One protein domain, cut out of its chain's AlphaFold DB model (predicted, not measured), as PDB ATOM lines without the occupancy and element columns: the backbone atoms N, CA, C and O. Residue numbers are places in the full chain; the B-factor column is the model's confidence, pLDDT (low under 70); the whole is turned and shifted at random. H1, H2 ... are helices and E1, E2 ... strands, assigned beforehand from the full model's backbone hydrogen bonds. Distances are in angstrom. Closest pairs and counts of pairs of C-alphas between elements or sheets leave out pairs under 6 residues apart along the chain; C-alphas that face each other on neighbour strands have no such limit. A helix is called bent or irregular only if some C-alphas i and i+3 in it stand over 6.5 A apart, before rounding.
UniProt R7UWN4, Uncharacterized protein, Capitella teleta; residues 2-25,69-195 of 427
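What this domain is: This is residues 2 to 25 and 69 to 195 of the 427 residues of an uncharacterized protein of Capitella teleta (UniProt R7UWN4). Three small antiparallel sheets stand one behind another in a row, face to face in turn like slices, and the single helix H1 covers the free face of the sheet at one end of the row. E2 to E5 make the sheet under H1, E6 to E9 the one in the middle, and at the other end E1, the first strand printed, joins the last two, E10 and E11. The printed part has 151 residues, with one named helix and eleven named strands in the order E1, H1, then E2 to E11. The class is mostly strand, though under half of the residues are in named elements. The whole is compact, with a radius of gyration of the C-alphas of 15.3 A, and spans 45 by 39 by 26 A.

Where its parts are: E1, residues 12 to 18, begins at C-alpha 12, (181.654, 146.587, 72.651), and is 18.2 A long. After the cut comes H1, residues 71 to 83, 17.8 A from C-alpha 71 at (215.496, 149.592, 67.859). H1 is irregular: C-alphas 79 and 82 are 8.7 A apart. E2 holds residues 85 to 88, E3 residues 93 to 98, E4 residues 101 to 106 and E5 residues 116 to 120; E3 is 17.0 A long and E4 16.9 A. E6 is residues 133 to 137, E7 residues 143 to 148 with 17.1 A, E8 residues 153 to 157 and E9 residues 167 to 170. E10, residues 176 to 182, is 19.6 A long, and E11, residues 187 to 191, ends at C-alpha 191, (178.610, 136.745, 59.542).

How they stand to each other: The sheets form a stack of sheets, face to face in turn. In the sheet E1, E10, E11, the strands E1 and E10 are antiparallel at 157 degrees, with N 15 and O 179 at 2.8 A. E10 and E11 are a hairpin, with N 178 and O 190 at 2.8 A. H1 is on the sheet E2, E3, E4, E5 at a height over the sheet of 9.3 A. It lies over E3 and E4, slantwise to the strands, at 43 degrees to E3 on the local plane. The closest C-alphas of H1 and E3 are those of Glu 83 and Cys 98, 5.9 A apart. In H1, 7 of 9 O i to N i+4 pairs are within hydrogen-bond range. That sheet is a meander, each strand the antiparallel neighbour of the one before; in its hairpin E3 and E4, N 96 and O 103 are 2.9 A apart. E6, E7, E8, E9 are a second meander; in its hairpin E7 and E8, N 157 and O 145 are 2.8 A apart. The facing parts of these two sheets are 10.6 A apart centre to centre, and E3 and E6 are near each other. The facing parts of the second meander and the sheet E1, E10, E11 are 9.6 A apart centre to centre. The closest C-alphas of E9 and E11 are those of Gly 167 and Ile 187, 6.4 A apart.

The domain as a whole: The two C-alphas farthest apart are those of Arg 111 and Pro 195, at 50.0 A. Residues 26 to 68 are not printed, and C-alphas 25 and 69 are 22.0 A apart across that cut. Of the links that are printed whole, E5 to E6, with 12 residues, is long. The mean pLDDT of the printed part is 70.0; residues 2 to 25, 108 to 114, 139 and 171 to 195 are under 70. E1 has a mean pLDDT of 37.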
ATOM      1  N   ALA A   2     188.387 158.860  66.910       21.23
ATOM      2  CA  ALA A   2     187.918 157.635  67.547       21.23
ATOM      3  C   ALA A   2     188.818 157.499  68.786       21.23
ATOM      4  O   ALA A   2     190.032 157.587  68.636       21.23
ATOM      5  N   TYR A   3     188.408 157.469  70.045       21.91
ATOM      6  CA  TYR A   3     187.128 157.248  70.704       21.91
ATOM      7  C   TYR A   3     186.469 155.919  70.374       21.91
ATOM      8  O   TYR A   3     185.450 155.815  69.712       21.91
ATOM      9  N   ILE A   4     187.090 154.903  70.964       31.08
ATOM     10  CA  ILE A   4     186.383 153.873  71.717       31.08
ATOM     11  C   ILE A   4     185.783 154.536  72.968       31.08
ATOM     12  O   ILE A   4     186.529 154.977  73.851       31.08
ATOM     13  N   TYR A   5     184.453 154.630  73.059       27.56
ATOM     14  CA  TYR A   5     183.789 154.922  74.330       27.56
ATOM     15  C   TYR A   5     183.445 153.608  75.030       27.56
ATOM     16  O   TYR A   5     182.719 152.760  74.513       27.56
ATOM     17  N   LEU A   6     184.011 153.451  76.225       27.16
ATOM     18  CA  LEU A   6     183.582 152.476  77.212       27.16
ATOM     19  C   LEU A   6     182.347 153.072  77.908       27.16
ATOM     20  O   LEU A   6     182.511 153.907  78.800       27.16
ATOM     21  N   ASP A   7     181.127 152.691  77.515       24.58
ATOM     22  CA  ASP A   7     179.966 152.992  78.360       24.58
ATOM     23  C   ASP A   7     180.101 152.223  79.679       24.58
ATOM     24  O   ASP A   7     180.464 151.047  79.695       24.58
ATOM     25  N   LYS A   8     179.781 152.880  80.798       25.81
ATOM     26  CA  LYS A   8     179.795 152.288  82.145       25.81
ATOM     27  C   LYS A   8     178.846 151.089  82.284       25.81
ATOM     28  O   LYS A   8     178.882 150.427  83.321       25.81
ATOM     29  N   SER A   9     178.034 150.815  81.266       26.39
ATOM     30  CA  SER A   9     177.026 149.757  81.242       26.39
ATOM     31  C   SER A   9     177.309 148.693  80.172       26.39
ATOM     32  O   SER A   9     177.150 147.511  80.466       26.39
ATOM     33  N   HIS A  10     177.780 149.064  78.971       26.89
ATOM     34  CA  HIS A  10     178.060 148.122  77.877       26.89
ATOM     35  C   HIS A  10     179.214 148.606  76.980       26.89
ATOM     36  O   HIS A  10     179.046 149.544  76.210       26.89
ATOM     37  N   CYS A  11     180.388 147.966  77.029       34.06
ATOM     38  CA  CYS A  11     181.471 148.274  76.088       34.06
ATOM     39  C   CYS A  11     181.630 147.155  75.055       34.06
ATOM     40  O   CYS A  11     181.927 146.017  75.420       34.06
ATOM     41  N   LEU A  12     181.454 147.492  73.778       28.94
ATOM     42  CA  LEU A  12     181.654 146.587  72.651       28.94
ATOM     43  C   LEU A  12     182.713 147.133  71.703       28.94
ATOM     44  O   LEU A  12     182.717 148.316  71.374       28.94
ATOM     45  N   LEU A  13     183.589 146.247  71.244       37.78
ATOM     46  CA  LEU A  13     184.532 146.514  70.170       37.78
ATOM     47  C   LEU A  13     183.971 145.907  68.880       37.78
ATOM     48  O   LEU A  13     183.928 144.686  68.749       37.78
ATOM     49  N   LEU A  14     183.522 146.748  67.949       36.75
ATOM     50  CA  LEU A  14     183.019 146.333  66.639       36.75
ATOM     51  C   LEU A  14     184.136 146.442  65.602       36.75
ATOM     52  O   LEU A  14     184.543 147.536  65.219       36.75
ATOM     53  N   LEU A  15     184.638 145.299  65.153       43.12
ATOM     54  CA  LEU A  15     185.701 145.180  64.162       43.12
ATOM     55  C   LEU A  15     185.139 144.486  62.924       43.12
ATOM     56  O   LEU A  15     184.786 143.313  62.977       43.12
ATOM     57  N   GLY A  16     185.066 145.182  61.792       37.81
ATOM     58  CA  GLY A  16     184.800 144.526  60.511       37.81
ATOM     59  C   GLY A  16     186.033 143.731  60.085       37.81
ATOM     60  O   GLY A  16     187.003 144.329  59.628       37.81
ATOM     61  N   LEU A  17     186.020 142.410  60.259       36.41
ATOM     62  CA  LEU A  17     187.130 141.519  59.918       36.41
ATOM     63  C   LEU A  17     186.619 140.454  58.951       36.41
ATOM     64  O   LEU A  17     185.781 139.626  59.297       36.41
ATOM     65  N   VAL A  18     187.113 140.499  57.718       37.09
ATOM     66  CA  VAL A  18     186.669 139.621  56.634       37.09
ATOM     67  C   VAL A  18     187.806 138.697  56.241       37.09
ATOM     68  O   VAL A  18     188.924 139.154  56.002       37.09
ATOM     69  N   VAL A  19     187.499 137.409  56.135       32.72
ATOM     70  CA  VAL A  19     188.462 136.376  55.767       32.72
ATOM     71  C   VAL A  19     188.403 136.131  54.249       32.72
ATOM     72  O   VAL A  19     187.330 135.966  53.680       32.72
ATOM     73  N   ARG A  20     189.596 136.142  53.627       35.78
ATOM     74  CA  ARG A  20     189.981 136.011  52.199       35.78
ATOM     75  C   ARG A  20     189.760 137.196  51.228       35.78
ATOM     76  O   ARG A  20     188.686 137.773  51.108       35.78
ATOM     77  N   ASN A  21     190.833 137.480  50.464       31.94
ATOM     78  CA  ASN A  21     191.155 138.687  49.666       31.94
ATOM     79  C   ASN A  21     191.425 139.947  50.518       31.94
ATOM     80  O   ASN A  21     190.702 140.939  50.446       31.94
ATOM     81  N   LEU A  22     192.483 139.867  51.338       32.47
ATOM     82  CA  LEU A  22     192.901 140.829  52.366       32.47
ATOM     83  C   LEU A  22     193.112 142.269  51.858       32.47
ATOM     84  O   LEU A  22     194.206 142.648  51.447       32.47
ATOM     85  N   HIS A  23     192.080 143.096  52.021       32.41
ATOM     86  CA  HIS A  23     192.189 144.544  52.208       32.41
ATOM     87  C   HIS A  23     191.226 144.970  53.321       32.41
ATOM     88  O   HIS A  23     190.060 145.293  53.081       32.41
ATOM     89  N   VAL A  24     191.718 144.971  54.557       32.25
ATOM     90  CA  VAL A  24     191.013 145.538  55.710       32.25
ATOM     91  C   VAL A  24     191.865 146.694  56.231       32.25
ATOM     92  O   VAL A  24     192.958 146.508  56.737       32.25
ATOM     93  N   CYS A  25     191.399 147.929  56.062       31.00
ATOM     94  CA  CYS A  25     191.974 149.072  56.766       31.00
ATOM     95  C   CYS A  25     190.901 149.617  57.692       31.00
ATOM     96  O   CYS A  25     189.988 150.303  57.247       31.00
ATOM     97  N   LEU A  69     212.332 155.349  64.842       82.38
ATOM     98  CA  LEU A  69     211.810 153.992  64.938       82.38
ATOM     99  C   LEU A  69     212.470 153.262  66.126       82.38
ATOM    100  O   LEU A  69     213.688 153.357  66.315       82.38
ATOM    101  N   PRO A  70     211.703 152.512  66.941       86.94
ATOM    102  CA  PRO A  70     212.282 151.707  68.009       86.94
ATOM    103  C   PRO A  70     213.348 150.744  67.475       86.94
ATOM    104  O   PRO A  70     213.198 150.199  66.384       86.94
ATOM    105  N   LEU A  71     214.384 150.461  68.276       84.75
ATOM    106  CA  LEU A  71     215.496 149.592  67.859       84.75
ATOM    107  C   LEU A  71     215.005 148.241  67.308       84.75
ATOM    108  O   LEU A  71     215.443 147.818  66.246       84.75
ATOM    109  N   LEU A  72     214.033 147.618  67.979       88.38
ATOM    110  CA  LEU A  72     213.453 146.341  67.555       88.38
ATOM    111  C   LEU A  72     212.805 146.415  66.159       88.38
ATOM    112  O   LEU A  72     212.906 145.474  65.374       88.38
ATOM    113  N   VAL A  73     212.175 147.548  65.834       89.31
ATOM    114  CA  VAL A  73     211.602 147.809  64.507       89.31
ATOM    115  C   VAL A  73     212.727 147.960  63.488       89.31
ATOM    116  O   VAL A  73     212.702 147.295  62.460       89.31
ATOM    117  N   THR A  74     213.756 148.759  63.790       87.94
ATOM    118  CA  THR A  74     214.896 148.944  62.876       87.94
ATOM    119  C   THR A  74     215.673 147.653  62.621       87.94
ATOM    120  O   THR A  74     216.058 147.396  61.485       87.94
ATOM    121  N   GLU A  75     215.865 146.809  63.639       88.12
ATOM    122  CA  GLU A  75     216.521 145.503  63.500       88.12
ATOM    123  C   GLU A  75     215.695 144.572  62.612       88.12
ATOM    124  O   GLU A  75     216.240 143.947  61.706       88.12
ATOM    125  N   THR A  76     214.376 144.536  62.817       89.19
ATOM    126  CA  THR A  76     213.467 143.714  62.007       89.19
ATOM    127  C   THR A  76     213.452 144.172  60.549       89.19
ATOM    128  O   THR A  76     213.590 143.348  59.655       89.19
ATOM    129  N   LEU A  77     213.378 145.482  60.295       87.44
ATOM    130  CA  LEU A  77     213.450 146.036  58.938       87.44
ATOM    131  C   LEU A  77     214.810 145.771  58.274       87.44
ATOM    132  O   LEU A  77     214.873 145.501  57.081       87.44
ATOM    133  N   THR A  78     215.903 145.799  59.039       85.62
ATOM    134  CA  THR A  78     217.245 145.530  58.498       85.62
ATOM    135  C   THR A  78     217.419 144.065  58.092       85.62
ATOM    136  O   THR A  78     218.120 143.778  57.122       85.62
ATOM    137  N   LEU A  79     216.816 143.136  58.840       84.69
ATOM    138  CA  LEU A  79     216.925 141.698  58.581       84.69
ATOM    139  C   LEU A  79     215.928 141.228  57.514       84.69
ATOM    140  O   LEU A  79     216.327 140.546  56.573       84.69
ATOM    141  N   ASP A  80     214.667 141.648  57.637       81.06
ATOM    142  CA  ASP A  80     213.523 141.074  56.921       81.06
ATOM    143  C   ASP A  80     212.639 142.150  56.244       81.06
ATOM    144  O   ASP A  80     211.487 141.902  55.892       81.06
ATOM    145  N   GLY A  81     213.159 143.365  56.018       74.19
ATOM    146  CA  GLY A  81     212.376 144.530  55.569       74.19
ATOM    147  C   GLY A  81     211.561 144.339  54.290       74.19
ATOM    148  O   GLY A  81     210.511 144.951  54.140       74.19
ATOM    149  N   ARG A  82     211.969 143.434  53.392       74.50
ATOM    150  CA  ARG A  82     211.231 143.137  52.148       74.50
ATOM    151  C   ARG A  82     209.892 142.436  52.369       74.50
ATOM    152  O   ARG A  82     209.032 142.490  51.489       74.50
ATOM    153  N   GLU A  83     209.746 141.751  53.495       81.31
ATOM    154  CA  GLU A  83     208.522 141.052  53.895       81.31
ATOM    155  C   GLU A  83     207.718 141.853  54.923       81.31
ATOM    156  O   GLU A  83     206.615 141.448  55.290       81.31
ATOM    157  N   ALA A  84     208.249 142.993  55.377       86.88
ATOM    158  CA  ALA A  84     207.590 143.837  56.351       86.88
ATOM    159  C   ALA A  84     206.439 144.631  55.718       86.88
ATOM    160  O   ALA A  84     206.571 145.211  54.639       86.88
ATOM    161  N   ASP A  85     205.321 144.700  56.437       89.56
ATOM    162  CA  ASP A  85     204.190 145.571  56.129       89.56
ATOM    163  C   ASP A  85     203.916 146.453  57.351       89.56
ATOM    164  O   ASP A  85     203.782 145.954  58.475       89.56
ATOM    165  N   VAL A  86     203.883 147.771  57.153       91.62
ATOM    166  CA  VAL A  86     203.782 148.752  58.242       91.62
ATOM    167  C   VAL A  86     202.565 149.658  58.066       91.62
ATOM    168  O   VAL A  86     202.254 150.124  56.966       91.62
ATOM    169  N   ARG A  87     201.871 149.951  59.169       90.50
ATOM    170  CA  ARG A  87     200.764 150.916  59.204       90.50
ATOM    171  C   ARG A  87     200.987 151.960  60.280       90.50
ATOM    172  O   ARG A  87     201.429 151.648  61.385       90.50
ATOM    173  N   PHE A  88     200.619 153.192  59.946       87.06
ATOM    174  CA  PHE A  88     200.583 154.319  60.872       87.06
ATOM    175  C   PHE A  88     199.143 154.760  61.091       87.06
ATOM    176  O   PHE A  88     198.374 154.934  60.141       87.06
ATOM    177  N   ASN A  89     198.787 154.955  62.351       80.88
ATOM    178  CA  ASN A  89     197.446 155.322  62.754       80.88
ATOM    179  C   ASN A  89     197.372 156.802  63.152       80.88
ATOM    180  O   ASN A  89     198.301 157.302  63.796       80.88
ATOM    181  N   PRO A  90     196.251 157.498  62.882       78.69
ATOM    182  CA  PRO A  90     196.091 158.898  63.275       78.69
ATOM    183  C   PRO A  90     196.145 159.158  64.785       78.69
ATOM    184  O   PRO A  90     196.347 160.298  65.192       78.69
ATOM    185  N   ASP A  91     195.963 158.137  65.630       75.12
ATOM    186  CA  ASP A  91     196.092 158.252  67.091       75.12
ATOM    187  C   ASP A  91     197.551 158.178  67.589       75.12
ATOM    188  O   ASP A  91     197.810 158.241  68.794       75.12
ATOM    189  N   GLY A  92     198.510 158.080  66.663       80.75
ATOM    190  CA  GLY A  92     199.937 158.048  66.950       80.75
ATOM    191  C   GLY A  92     200.490 156.656  67.229       80.75
ATOM    192  O   GLY A  92     201.677 156.558  67.543       80.75
ATOM    193  N   TRP A  93     199.690 155.595  67.122       85.94
ATOM    194  CA  TRP A  93     200.188 154.219  67.132       85.94
ATOM    195  C   TRP A  93     200.613 153.764  65.743       85.94
ATOM    196  O   TRP A  93     200.101 154.221  64.724       85.94
ATOM    197  N   ALA A  94     201.560 152.841  65.707       89.38
ATOM    198  CA  ALA A  94     201.995 152.183  64.493       89.38
ATOM    199  C   ALA A  94     202.272 150.711  64.776       89.38
ATOM    200  O   ALA A  94     202.549 150.321  65.918       89.38
ATOM    201  N   TRP A  95     202.170 149.899  63.733       92.62
ATOM    202  CA  TRP A  95     202.482 148.485  63.823       92.62
ATOM    203  C   TRP A  95     203.182 147.966  62.577       92.62
ATOM    204  O   TRP A  95     202.984 148.471  61.474       92.62
ATOM    205  N   LEU A  96     204.005 146.945  62.793       93.56
ATOM    206  CA  LEU A  96     204.777 146.237  61.786       93.56
ATOM    207  C   LEU A  96     204.434 144.761  61.889       93.56
ATOM    208  O   LEU A  96     204.517 144.169  62.967       93.56
ATOM    209  N   VAL A  97     204.088 144.182  60.750       92.38
ATOM    210  CA  VAL A  97     203.920 142.747  60.566       92.38
ATOM    211  C   VAL A  97     205.099 142.235  59.752       92.38
ATOM    212  O   VAL A  97     205.414 142.797  58.709       92.38
ATOM    213  N   CYS A  98     205.771 141.200  60.252       90.50
ATOM    214  CA  CYS A  98     206.872 140.543  59.553       90.50
ATOM    215  C   CYS A  98     206.967 139.082  59.996       90.50
ATOM    216  O   CYS A  98     207.171 138.800  61.183       90.50
ATOM    217  N   ALA A  99     206.809 138.151  59.053       86.19
ATOM    218  CA  ALA A  99     206.646 136.727  59.343       86.19
ATOM    219  C   ALA A  99     205.587 136.503  60.448       86.19
ATOM    220  O   ALA A  99     204.466 136.975  60.330       86.19
ATOM    221  N   SER A 100     205.915 135.832  61.553       88.38
ATOM    222  CA  SER A 100     204.981 135.593  62.666       88.38
ATOM    223  C   SER A 100     204.965 136.692  63.736       88.38
ATOM    224  O   SER A 100     204.279 136.549  64.754       88.38
ATOM    225  N   LYS A 101     205.724 137.778  63.546       91.44
ATOM    226  CA  LYS A 101     205.892 138.839  64.542       91.44
ATOM    227  C   LYS A 101     204.993 140.029  64.246       91.44
ATOM    228  O   LYS A 101     204.904 140.495  63.112       91.44
ATOM    229  N   LEU A 102     204.397 140.554  65.312       93.94
ATOM    230  CA  LEU A 102     203.695 141.828  65.329       93.94
ATOM    231  C   LEU A 102     204.397 142.763  66.312       93.94
ATOM    232  O   LEU A 102     204.418 142.500  67.516       93.94
ATOM    233  N   LEU A 103     204.960 143.853  65.799       94.00
ATOM    234  CA  LEU A 103     205.542 144.918  66.609       94.00
ATOM    235  C   LEU A 103     204.577 146.097  66.668       94.00
ATOM    236  O   LEU A 103     204.104 146.538  65.629       94.00
ATOM    237  N   ILE A 104     204.309 146.625  67.862       93.06
ATOM    238  CA  ILE A 104     203.404 147.762  68.080       93.06
ATOM    239  C   ILE A 104     204.143 148.832  68.875       93.06
ATOM    240  O   ILE A 104     204.686 148.544  69.943       93.06
ATOM    241  N   TRP A 105     204.149 150.070  68.388       90.19
ATOM    242  CA  TRP A 105     204.823 151.186  69.051       90.19
ATOM    243  C   TRP A 105     204.066 152.499  68.884       90.19
ATOM    244  O   TRP A 105     203.153 152.625  68.068       90.19
ATOM    245  N   ARG A 106     204.475 153.505  69.659       85.31
ATOM    246  CA  ARG A 106     203.954 154.870  69.556       85.31
ATOM    247  C   ARG A 106     204.884 155.726  68.693       85.31
ATOM    248  O   ARG A 106     206.038 155.935  69.051       85.31
ATOM    249  N   SER A 107     204.383 156.220  67.565       73.19
ATOM    250  CA  SER A 107     205.134 156.961  66.539       73.19
ATOM    251  C   SER A 107     205.295 158.462  66.833       73.19
ATOM    252  O   SER A 107     206.148 159.111  66.230       73.19
ATOM    253  N   LEU A 108     204.484 159.026  67.736       66.06
ATOM    254  CA  LEU A 108     204.439 160.472  68.023       66.06
ATOM    255  C   LEU A 108     205.113 160.899  69.342       66.06
ATOM    256  O   LEU A 108     205.296 162.091  69.589       66.06
ATOM    257  N   ASP A 109     205.505 159.960  70.207       61.56
ATOM    258  CA  ASP A 109     205.995 160.286  71.551       61.56
ATOM    259  C   ASP A 109     207.523 160.432  71.597       61.56
ATOM    260  O   ASP A 109     208.257 159.530  71.989       61.56
ATOM    261  N   GLY A 110     208.022 161.632  71.296       51.19
ATOM    262  CA  GLY A 110     209.453 161.954  71.407       51.19
ATOM    263  C   GLY A 110     210.017 162.007  72.843       51.19
ATOM    264  O   GLY A 110     211.183 162.352  73.024       51.19
ATOM    265  N   ARG A 111     209.215 161.750  73.891       42.34
ATOM    266  CA  ARG A 111     209.623 161.958  75.303       42.34
ATOM    267  C   ARG A 111     209.316 160.817  76.270       42.34
ATOM    268  O   ARG A 111     209.897 160.802  77.353       42.34
ATOM    269  N   LEU A 112     208.433 159.882  75.929       41.41
ATOM    270  CA  LEU A 112     207.936 158.880  76.877       41.41
ATOM    271  C   LEU A 112     208.047 157.476  76.292       41.41
ATOM    272  O   LEU A 112     207.081 156.896  75.825       41.41
ATOM    273  N   GLY A 113     209.256 156.926  76.400       48.81
ATOM    274  CA  GLY A 113     209.500 155.494  76.309       48.81
ATOM    275  C   GLY A 113     209.503 154.936  74.891       48.81
ATOM    276  O   GLY A 113     208.531 155.013  74.153       48.81
ATOM    277  N   LYS A 114     210.594 154.243  74.565       61.50
ATOM    278  CA  LYS A 114     210.730 153.312  73.436       61.50
ATOM    279  C   LYS A 114     209.819 152.081  73.619       61.50
ATOM    280  O   LYS A 114     210.291 150.951  73.523       61.50
ATOM    281  N   ALA A 115     208.564 152.277  74.021       73.62
ATOM    282  CA  ALA A 115     207.620 151.201  74.256       73.62
ATOM    283  C   ALA A 115     207.272 150.588  72.898       73.62
ATOM    284  O   ALA A 115     206.494 151.136  72.122       73.62
ATOM    285  N   CYS A 116     207.942 149.480  72.613       87.88
ATOM    286  CA  CYS A 116     207.698 148.622  71.475       87.88
ATOM    287  C   CYS A 116     207.282 147.271  72.043       87.88
ATOM    288  O   CYS A 116     208.048 146.634  72.771       87.88
ATOM    289  N   TYR A 117     206.055 146.872  71.754       92.12
ATOM    290  CA  TYR A 117     205.497 145.602  72.182       92.12
ATOM    291  C   TYR A 117     205.655 144.595  71.055       92.12
ATOM    292  O   TYR A 117     205.391 144.919  69.904       92.12
ATOM    293  N   GLU A 118     206.094 143.388  71.395       93.81
ATOM    294  CA  GLU A 118     206.199 142.269  70.463       93.81
ATOM    295  C   GLU A 118     205.150 141.225  70.837       93.81
ATOM    296  O   GLU A 118     205.127 140.729  71.969       93.81
ATOM    297  N   LEU A 119     204.285 140.915  69.875       94.06
ATOM    298  CA  LEU A 119     203.246 139.898  69.943       94.06
ATOM    299  C   LEU A 119     203.474 138.862  68.836       94.06
ATOM    300  O   LEU A 119     204.174 139.111  67.854       94.06
ATOM    301  N   VAL A 120     202.861 137.690  68.995       93.25
ATOM    302  CA  VAL A 120     202.922 136.605  68.009       93.25
ATOM    303  C   VAL A 120     201.596 136.547  67.266       93.25
ATOM    304  O   VAL A 120     200.544 136.384  67.888       93.25
ATOM    305  N   LEU A 121     201.635 136.671  65.942       90.25
ATOM    306  CA  LEU A 121     200.448 136.575  65.096       90.25
ATOM    307  C   LEU A 121     199.837 135.162  65.145       90.25
ATOM    308  O   LEU A 121     200.525 134.195  65.502       90.25
ATOM    309  N   PRO A 122     198.536 135.012  64.838       87.25
ATOM    310  CA  PRO A 122     197.960 133.699  64.566       87.25
ATOM    311  C   PRO A 122     198.772 132.974  63.481       87.25
ATOM    312  O   PRO A 122     199.363 133.620  62.613       87.25
ATOM    313  N   GLN A 123     198.843 131.643  63.550       86.00
ATOM    314  CA  GLN A 123     199.538 130.875  62.515       86.00
ATOM    315  C   GLN A 123     198.827 131.068  61.172       86.00
ATOM    316  O   GLN A 123     197.601 131.094  61.125       86.00
ATOM    317  N   SER A 124     199.618 131.234  60.115       82.06
ATOM    318  CA  SER A 124     199.155 131.528  58.760       82.06
ATOM    319  C   SER A 124     200.069 130.809  57.773       82.06
ATOM    320  O   SER A 124     201.286 130.777  57.982       82.06
ATOM    321  N   GLU A 125     199.497 130.215  56.729       79.62
ATOM    322  CA  GLU A 125     200.250 129.657  55.600       79.62
ATOM    323  C   GLU A 125     200.650 130.763  54.614       79.62
ATOM    324  O   GLU A 125     201.689 130.673  53.958       79.62
ATOM    325  N   GLU A 126     199.841 131.822  54.535       75.88
ATOM    326  CA  GLU A 126     200.124 133.021  53.746       75.88
ATOM    327  C   GLU A 126     200.892 134.071  54.559       75.88
ATOM    328  O   GLU A 126     200.782 134.138  55.789       75.88
ATOM    329  N   ASN A 127     201.641 134.935  53.865       77.94
ATOM    330  CA  ASN A 127     202.323 136.062  54.497       77.94
ATOM    331  C   ASN A 127     201.291 137.015  55.119       77.94
ATOM    332  O   ASN A 127     200.413 137.510  54.406       77.94
ATOM    333  N   PRO A 128     201.387 137.306  56.425       78.31
ATOM    334  CA  PRO A 128     200.429 138.182  57.067       78.31
ATOM    335  C   PRO A 128     200.622 139.624  56.593       78.31
ATOM    336  O   PRO A 128     201.737 140.076  56.339       78.31
ATOM    337  N   SER A 129     199.515 140.356  56.487       81.88
ATOM    338  CA  SER A 129     199.516 141.777  56.134       81.88
ATOM    339  C   SER A 129     199.209 142.619  57.361       81.88
ATOM    340  O   SER A 129     198.417 142.231  58.212       81.88
ATOM    341  N   ALA A 130     199.754 143.827  57.423       84.94
ATOM    342  CA  ALA A 130     199.380 144.795  58.443       84.94
ATOM    343  C   ALA A 130     197.894 145.198  58.370       84.94
ATOM    344  O   ALA A 130     197.362 145.689  59.363       84.94
ATOM    345  N   ASP A 131     197.215 144.943  57.245       78.94
ATOM    346  CA  ASP A 131     195.764 145.103  57.092       78.94
ATOM    347  C   ASP A 131     194.957 144.094  57.944       78.94
ATOM    348  O   ASP A 131     193.791 144.326  58.249       78.94
ATOM    349  N   CYS A 132     195.543 142.973  58.381       78.25
ATOM    350  CA  CYS A 132     194.838 141.997  59.222       78.25
ATOM    351  C   CYS A 132     194.881 142.315  60.725       78.25
ATOM    352  O   CYS A 132     194.385 141.534  61.542       78.25
ATOM    353  N   VAL A 133     195.484 143.447  61.093       83.94
ATOM    354  CA  VAL A 133     195.674 143.895  62.472       83.94
ATOM    355  C   VAL A 133     194.862 145.161  62.705       83.94
ATOM    356  O   VAL A 133     194.862 146.077  61.887       83.94
ATOM    357  N   SER A 134     194.197 145.237  63.857       82.38
ATOM    358  CA  SER A 134     193.523 146.458  64.291       82.38
ATOM    359  C   SER A 134     193.853 146.762  65.743       82.38
ATOM    360  O   SER A 134     193.780 145.892  66.615       82.38
ATOM    361  N   LEU A 135     194.183 148.026  65.997       82.38
ATOM    362  CA  LEU A 135     194.468 148.552  67.327       82.38
ATOM    363  C   LEU A 135     193.286 149.355  67.857       82.38
ATOM    364  O   LEU A 135     192.515 149.943  67.101       82.38
ATOM    365  N   SER A 136     193.160 149.384  69.178       76.31
ATOM    366  CA  SER A 136     192.126 150.139  69.870       76.31
ATOM    367  C   SER A 136     192.671 150.688  71.185       76.31
ATOM    368  O   SER A 136     193.104 149.930  72.054       76.31
ATOM    369  N   THR A 137     192.651 152.013  71.327       76.69
ATOM    370  CA  THR A 137     193.139 152.731  72.508       76.69
ATOM    371  C   THR A 137     191.975 153.167  73.402       76.69
ATOM    372  O   THR A 137     191.133 153.974  73.010       76.69
ATOM    373  N   SER A 138     191.933 152.664  74.636       72.25
ATOM    374  CA  SER A 138     190.964 153.095  75.652       72.25
ATOM    375  C   SER A 138     191.222 154.532  76.130       72.25
ATOM    376  O   SER A 138     192.332 155.050  76.025       72.25
ATOM    377  N   GLN A 139     190.228 155.158  76.771       66.31
ATOM    378  CA  GLN A 139     190.384 156.492  77.384       66.31
ATOM    379  C   GLN A 139     191.488 156.558  78.453       66.31
ATOM    380  O   GLN A 139     192.036 157.624  78.719       66.31
ATOM    381  N   GLN A 140     191.822 155.421  79.066       72.38
ATOM    382  CA  GLN A 140     192.900 155.308  80.049       72.38
ATOM    383  C   GLN A 140     194.283 155.127  79.398       72.38
ATOM    384  O   GLN A 140     195.275 154.969  80.104       72.38
ATOM    385  N   GLY A 141     194.364 155.125  78.062       74.19
ATOM    386  CA  GLY A 141     195.605 154.939  77.308       74.19
ATOM    387  C   GLY A 141     196.061 153.482  77.190       74.19
ATOM    388  O   GLY A 141     197.150 153.230  76.682       74.19
ATOM    389  N   VAL A 142     195.254 152.516  77.641       81.50
ATOM    390  CA  VAL A 142     195.519 151.085  77.416       81.50
ATOM    391  C   VAL A 142     195.189 150.743  75.971       81.50
ATOM    392  O   VAL A 142     194.079 151.039  75.524       81.50
ATOM    393  N   VAL A 143     196.129 150.106  75.276       84.50
ATOM    394  CA  VAL A 143     195.965 149.661  73.889       84.50
ATOM    395  C   VAL A 143     195.662 148.180  73.842       84.50
ATOM    396  O   VAL A 143     196.407 147.370  74.388       84.50
ATOM    397  N   SER A 144     194.588 147.845  73.146       85.38
ATOM    398  CA  SER A 144     194.205 146.491  72.777       85.38
ATOM    399  C   SER A 144     194.484 146.245  71.295       85.38
ATOM    400  O   SER A 144     194.587 147.184  70.501       85.38
ATOM    401  N   CYS A 145     194.630 144.978  70.929       86.75
ATOM    402  CA  CYS A 145     194.955 144.544  69.580       86.75
ATOM    403  C   CYS A 145     194.126 143.317  69.212       86.75
ATOM    404  O   CYS A 145     193.976 142.402  70.021       86.75
ATOM    405  N   VAL A 146     193.652 143.270  67.975       85.12
ATOM    406  CA  VAL A 146     193.163 142.050  67.330       85.12
ATOM    407  C   VAL A 146     194.022 141.772  66.101       85.12
ATOM    408  O   VAL A 146     194.450 142.706  65.422       85.12
ATOM    409  N   ALA A 147     194.278 140.502  65.814       84.75
ATOM    410  CA  ALA A 147     194.896 140.074  64.567       84.75
ATOM    411  C   ALA A 147     194.160 138.858  64.005       84.75
ATOM    412  O   ALA A 147     193.679 138.022  64.774       84.75
ATOM    413  N   CYS A 148     194.101 138.755  62.679       81.00
ATOM    414  CA  CYS A 148     193.483 137.639  61.966       81.00
ATOM    415  C   CYS A 148     194.447 137.033  60.938       81.00
ATOM    416  O   CYS A 148     195.189 137.766  60.290       81.00
ATOM    417  N   SER A 149     194.435 135.715  60.754       78.31
ATOM    418  CA  SER A 149     195.138 135.058  59.645       78.31
ATOM    419  C   SER A 149     194.282 135.002  58.375       78.31
ATOM    420  O   SER A 149     193.075 135.261  58.414       78.31
ATOM    421  N   ALA A 150     194.895 134.640  57.243       70.06
ATOM    422  CA  ALA A 150     194.187 134.455  55.973       70.06
ATOM    423  C   ALA A 150     193.196 133.277  56.006       70.06
ATOM    424  O   ALA A 150     192.227 133.248  55.245       70.06
ATOM    425  N   GLU A 151     193.424 132.324  56.907       73.94
ATOM    426  CA  GLU A 151     192.607 131.134  57.140       73.94
ATOM    427  C   GLU A 151     191.474 131.384  58.148       73.94
ATOM    428  O   GLU A 151     190.637 130.511  58.347       73.94
ATOM    429  N   GLY A 152     191.426 132.569  58.769       71.56
ATOM    430  CA  GLY A 152     190.367 132.958  59.701       71.56
ATOM    431  C   GLY A 152     190.685 132.724  61.176       71.56
ATOM    432  O   GLY A 152     189.793 132.860  62.012       71.56
ATOM    433  N   SER A 153     191.936 132.421  61.533       80.75
ATOM    434  CA  SER A 153     192.346 132.357  62.940       80.75
ATOM    435  C   SER A 153     192.435 133.762  63.526       80.75
ATOM    436  O   SER A 153     193.206 134.585  63.039       80.75
ATOM    437  N   VAL A 154     191.694 134.039  64.594       82.06
ATOM    438  CA  VAL A 154     191.636 135.350  65.251       82.06
ATOM    439  C   VAL A 154     192.249 135.268  66.641       82.06
ATOM    440  O   VAL A 154     191.933 134.366  67.415       82.06
ATOM    441  N   ARG A 155     193.069 136.261  66.996       86.62
ATOM    442  CA  ARG A 155     193.642 136.414  68.338       86.62
ATOM    443  C   ARG A 155     193.435 137.829  68.867       86.62
ATOM    444  O   ARG A 155     193.648 138.803  68.146       86.62
ATOM    445  N   TYR A 156     193.044 137.931  70.137       84.69
ATOM    446  CA  TYR A 156     192.790 139.193  70.829       84.69
ATOM    447  C   TYR A 156     193.684 139.382  72.058       84.69
ATOM    448  O   TYR A 156     193.797 138.506  72.924       84.69
ATOM    449  N   TRP A 157     194.258 140.580  72.158       88.69
ATOM    450  CA  TRP A 157     195.024 141.069  73.296       88.69
ATOM    451  C   TRP A 157     194.325 142.300  73.881       88.69
ATOM    452  O   TRP A 157     194.366 143.366  73.266       88.69
ATOM    453  N   PRO A 158     193.726 142.212  75.081       83.25
ATOM    454  CA  PRO A 158     193.074 143.360  75.715       83.25
ATOM    455  C   PRO A 158     194.065 144.439  76.161       83.25
ATOM    456  O   PRO A 158     193.688 145.593  76.346       83.25
ATOM    457  N   ASN A 159     195.337 144.074  76.333       87.31
ATOM    458  CA  ASN A 159     196.412 145.002  76.630       87.31
ATOM    459  C   ASN A 159     197.709 144.517  75.974       87.31
ATOM    460  O   ASN A 159     198.281 143.529  76.422       87.31
ATOM    461  N   VAL A 160     198.207 145.228  74.964       89.94
ATOM    462  CA  VAL A 160     199.444 144.880  74.237       89.94
ATOM    463  C   VAL A 160     200.696 144.904  75.122       89.94
ATOM    464  O   VAL A 160     201.693 144.259  74.806       89.94
ATOM    465  N   ALA A 161     200.652 145.602  76.263       87.88
ATOM    466  CA  ALA A 161     201.724 145.565  77.254       87.88
ATOM    467  C   ALA A 161     201.772 144.236  78.029       87.88
ATOM    468  O   ALA A 161     202.786 143.919  78.656       87.88
ATOM    469  N   GLN A 162     200.693 143.452  77.992       85.81
ATOM    470  CA  GLN A 162     200.621 142.109  78.549       85.81
ATOM    471  C   GLN A 162     200.796 141.103  77.405       85.81
ATOM    472  O   GLN A 162     200.010 141.058  76.467       85.81
ATOM    473  N   LYS A 163     201.838 140.268  77.474       72.75
ATOM    474  CA  LYS A 163     202.205 139.356  76.372       72.75
ATOM    475  C   LYS A 163     201.187 138.232  76.097       72.75
ATOM    476  O   LYS A 163     201.337 137.521  75.108       72.75
ATOM    477  N   GLY A 164     200.195 138.033  76.967       76.75
ATOM    478  CA  GLY A 164     199.186 136.982  76.821       76.75
ATOM    479  C   GLY A 164     197.966 137.457  76.036       76.75
ATOM    480  O   GLY A 164     197.408 138.508  76.351       76.75
ATOM    481  N   SER A 165     197.538 136.674  75.044       79.31
ATOM    482  CA  SER A 165     196.192 136.803  74.481       79.31
ATOM    483  C   SER A 165     195.163 136.287  75.485       79.31
ATOM    484  O   SER A 165     195.465 135.440  76.329       79.31
ATOM    485  N   VAL A 166     193.945 136.817  75.406       78.81
ATOM    486  CA  VAL A 166     192.837 136.395  76.282       78.81
ATOM    487  C   VAL A 166     191.723 135.707  75.491       78.81
ATOM    488  O   VAL A 166     191.022 134.869  76.051       78.81
ATOM    489  N   GLY A 167     191.602 135.987  74.191       74.19
ATOM    490  CA  GLY A 167     190.619 135.350  73.316       74.19
ATOM    491  C   GLY A 167     191.249 134.843  72.022       74.19
ATOM    492  O   GLY A 167     192.045 135.549  71.397       74.19
ATOM    493  N   GLU A 168     190.863 133.635  71.623       82.00
ATOM    494  CA  GLU A 168     191.130 133.059  70.305       82.00
ATOM    495  C   GLU A 168     189.824 132.488  69.749       82.00
ATOM    496  O   GLU A 168     189.022 131.915  70.489       82.00
ATOM    497  N   THR A 169     189.582 132.683  68.458       78.94
ATOM    498  CA  THR A 169     188.429 132.106  67.760       78.94
ATOM    499  C   THR A 169     188.800 131.806  66.313       78.94
ATOM    500  O   THR A 169     189.763 132.364  65.789       78.94
ATOM    501  N   GLU A 170     188.038 130.933  65.671       77.50
ATOM    502  CA  GLU A 170     188.200 130.599  64.261       77.50
ATOM    503  C   GLU A 170     186.960 131.067  63.505       77.50
ATOM    504  O   GLU A 170     185.821 130.754  63.862       77.50
ATOM    505  N   LEU A 171     187.193 131.865  62.473       69.38
ATOM    506  CA  LEU A 171     186.175 132.328  61.549       69.38
ATOM    507  C   LEU A 171     186.030 131.344  60.398       69.38
ATOM    508  O   LEU A 171     187.006 130.762  59.930       69.38
ATOM    509  N   ASN A 172     184.806 131.216  59.886       63.78
ATOM    510  CA  ASN A 172     184.611 130.556  58.608       63.78
ATOM    511  C   ASN A 172     185.216 131.431  57.503       63.78
ATOM    512  O   ASN A 172     184.775 132.561  57.293       63.78
ATOM    513  N   ALA A 173     186.216 130.905  56.794       54.19
ATOM    514  CA  ALA A 173     186.962 131.646  55.781       54.19
ATOM    515  C   ALA A 173     186.134 132.056  54.549       54.19
ATOM    516  O   ALA A 173     186.634 132.774  53.686       54.19
ATOM    517  N   GLU A 174     184.895 131.572  54.444       53.38
ATOM    518  CA  GLU A 174     183.983 131.857  53.336       53.38
ATOM    519  C   GLU A 174     183.061 133.063  53.595       53.38
ATOM    520  O   GLU A 174     182.446 133.563  52.652       53.38
ATOM    521  N   ASP A 175     182.983 133.556  54.838       52.84
ATOM    522  CA  ASP A 175     182.000 134.559  55.248       52.84
ATOM    523  C   ASP A 175     182.620 135.934  55.551       52.84
ATOM    524  O   ASP A 175     183.620 136.082  56.261       52.84
ATOM    525  N   TYR A 176     181.943 136.986  55.085       60.03
ATOM    526  CA  TYR A 176     182.153 138.350  55.565       60.03
ATOM    527  C   TYR A 176     181.733 138.443  57.018       60.03
ATOM    528  O   TYR A 176     180.557 138.259  57.301       60.03
ATOM    529  N   CYS A 177     182.644 138.765  57.934       58.25
ATOM    530  CA  CYS A 177     182.317 138.796  59.354       58.25
ATOM    531  C   CYS A 177     182.523 140.180  59.977       58.25
ATOM    532  O   CYS A 177     183.369 140.982  59.582       58.25
ATOM    533  N   VAL A 178     181.725 140.451  61.000       60.72
ATOM    534  CA  VAL A 178     182.016 141.456  62.012       60.72
ATOM    535  C   VAL A 178     182.355 140.709  63.289       60.72
ATOM    536  O   VAL A 178     181.611 139.841  63.745       60.72
ATOM    537  N   LEU A 179     183.503 141.040  63.856       60.56
ATOM    538  CA  LEU A 179     183.895 140.619  65.182       60.56
ATOM    539  C   LEU A 179     183.404 141.634  66.197       60.56
ATOM    540  O   LEU A 179     183.669 142.830  66.100       60.56
ATOM    541  N   VAL A 180     182.718 141.115  67.197       58.97
ATOM    542  CA  VAL A 180     182.271 141.844  68.366       58.97
ATOM    543  C   VAL A 180     183.078 141.323  69.548       58.97
ATOM    544  O   VAL A 180     182.950 140.156  69.911       58.97
ATOM    545  N   ILE A 181     183.930 142.161  70.139       61.78
ATOM    546  CA  ILE A 181     184.698 141.792  71.337       61.78
ATOM    547  C   ILE A 181     184.072 142.459  72.558       61.78
ATOM    548  O   ILE A 181     183.936 143.684  72.611       61.78
ATOM    549  N   SER A 182     183.676 141.634  73.522       54.19
ATOM    550  CA  SER A 182     183.038 142.052  74.771       54.19
ATOM    551  C   SER A 182     184.072 142.358  75.863       54.19
ATOM    552  O   SER A 182     185.242 141.985  75.775       54.19
ATOM    553  N   LEU A 183     183.627 143.009  76.941       56.41
ATOM    554  CA  LEU A 183     184.452 143.381  78.104       56.41
ATOM    555  C   LEU A 183     185.141 142.218  78.823       56.41
ATOM    556  O   LEU A 183     186.209 142.399  79.405       56.41
ATOM    557  N   ASP A 184     184.536 141.035  78.805       60.03
ATOM    558  CA  ASP A 184     185.114 139.806  79.352       60.03
ATOM    559  C   ASP A 184     186.146 139.169  78.403       60.03
ATOM    560  O   ASP A 184     186.577 138.040  78.629       60.03
ATOM    561  N   ALA A 185     186.538 139.896  77.350       65.50
ATOM    562  CA  ALA A 185     187.378 139.437  76.254       65.50
ATOM    563  C   ALA A 185     186.791 138.241  75.481       65.50
ATOM    564  O   ALA A 185     187.518 137.576  74.740       65.50
ATOM    565  N   SER A 186     185.479 137.988  75.603       65.12
ATOM    566  CA  SER A 186     184.793 137.064  74.705       65.12
ATOM    567  C   SER A 186     184.733 137.661  73.301       65.12
ATOM    568  O   SER A 186     184.390 138.830  73.104       65.12
ATOM    569  N   ILE A 187     185.102 136.843  72.317       66.94
ATOM    570  CA  ILE A 187     185.033 137.194  70.903       66.94
ATOM    571  C   ILE A 187     183.789 136.522  70.337       66.94
ATOM    572  O   ILE A 187     183.686 135.295  70.337       66.94
ATOM    573  N   VAL A 188     182.853 137.328  69.851       66.50
ATOM    574  CA  VAL A 188     181.669 136.867  69.131       66.50
ATOM    575  C   VAL A 188     181.837 137.251  67.671       66.50
ATOM    576  O   VAL A 188     181.952 138.427  67.335       66.50
ATOM    577  N   SER A 189     181.855 136.260  66.790       65.25
ATOM    578  CA  SER A 189     181.821 136.490  65.353       65.25
ATOM    579  C   SER A 189     180.385 136.488  64.850       65.25
ATOM    580  O   SER A 189     179.563 135.660  65.248       65.25
ATOM    581  N   ARG A 190     180.072 137.430  63.962       64.31
ATOM    582  CA  ARG A 190     178.800 137.462  63.252       64.31
ATOM    583  C   ARG A 190     179.055 137.609  61.765       64.31
ATOM    584  O   ARG A 190     179.629 138.606  61.334       64.31
ATOM    585  N   ALA A 191     178.622 136.622  60.989       65.56
ATOM    586  CA  ALA A 191     178.610 136.745  59.542       65.56
ATOM    587  C   ALA A 191     177.637 137.866  59.156       65.56
ATOM    588  O   ALA A 191     176.475 137.855  59.562       65.56
ATOM    589  N   LEU A 192     178.108 138.834  58.376       62.75
ATOM    590  CA  LEU A 192     177.240 139.776  57.698       62.75
ATOM    591  C   LEU A 192     176.413 138.969  56.710       62.75
ATOM    592  O   LEU A 192     176.959 138.364  55.786       62.75
ATOM    593  N   ALA A 193     175.094 138.975  56.899       60.91
ATOM    594  CA  ALA A 193     174.160 138.429  55.930       60.91
ATOM    595  C   ALA A 193     174.203 139.300  54.670       60.91
ATOM    596  O   ALA A 193     173.348 140.164  54.462       60.91
ATOM    597  N   MET A 194     175.240 139.118  53.847       59.16
ATOM    598  CA  MET A 194     175.321 139.790  52.567       59.16
ATOM    599  C   MET A 194     174.055 139.427  51.804       59.16
ATOM    600  O   MET A 194     173.714 138.238  51.726       59.16
ATOM    601  N   PRO A 195     173.319 140.422  51.278       48.62
ATOM    602  CA  PRO A 195     172.190 140.110  50.433       48.62
ATOM    603  C   PRO A 195     172.714 139.176  49.349       48.62
ATOM    604  O   PRO A 195     173.713 139.475  48.689       48.62
TER     605      PRO A 195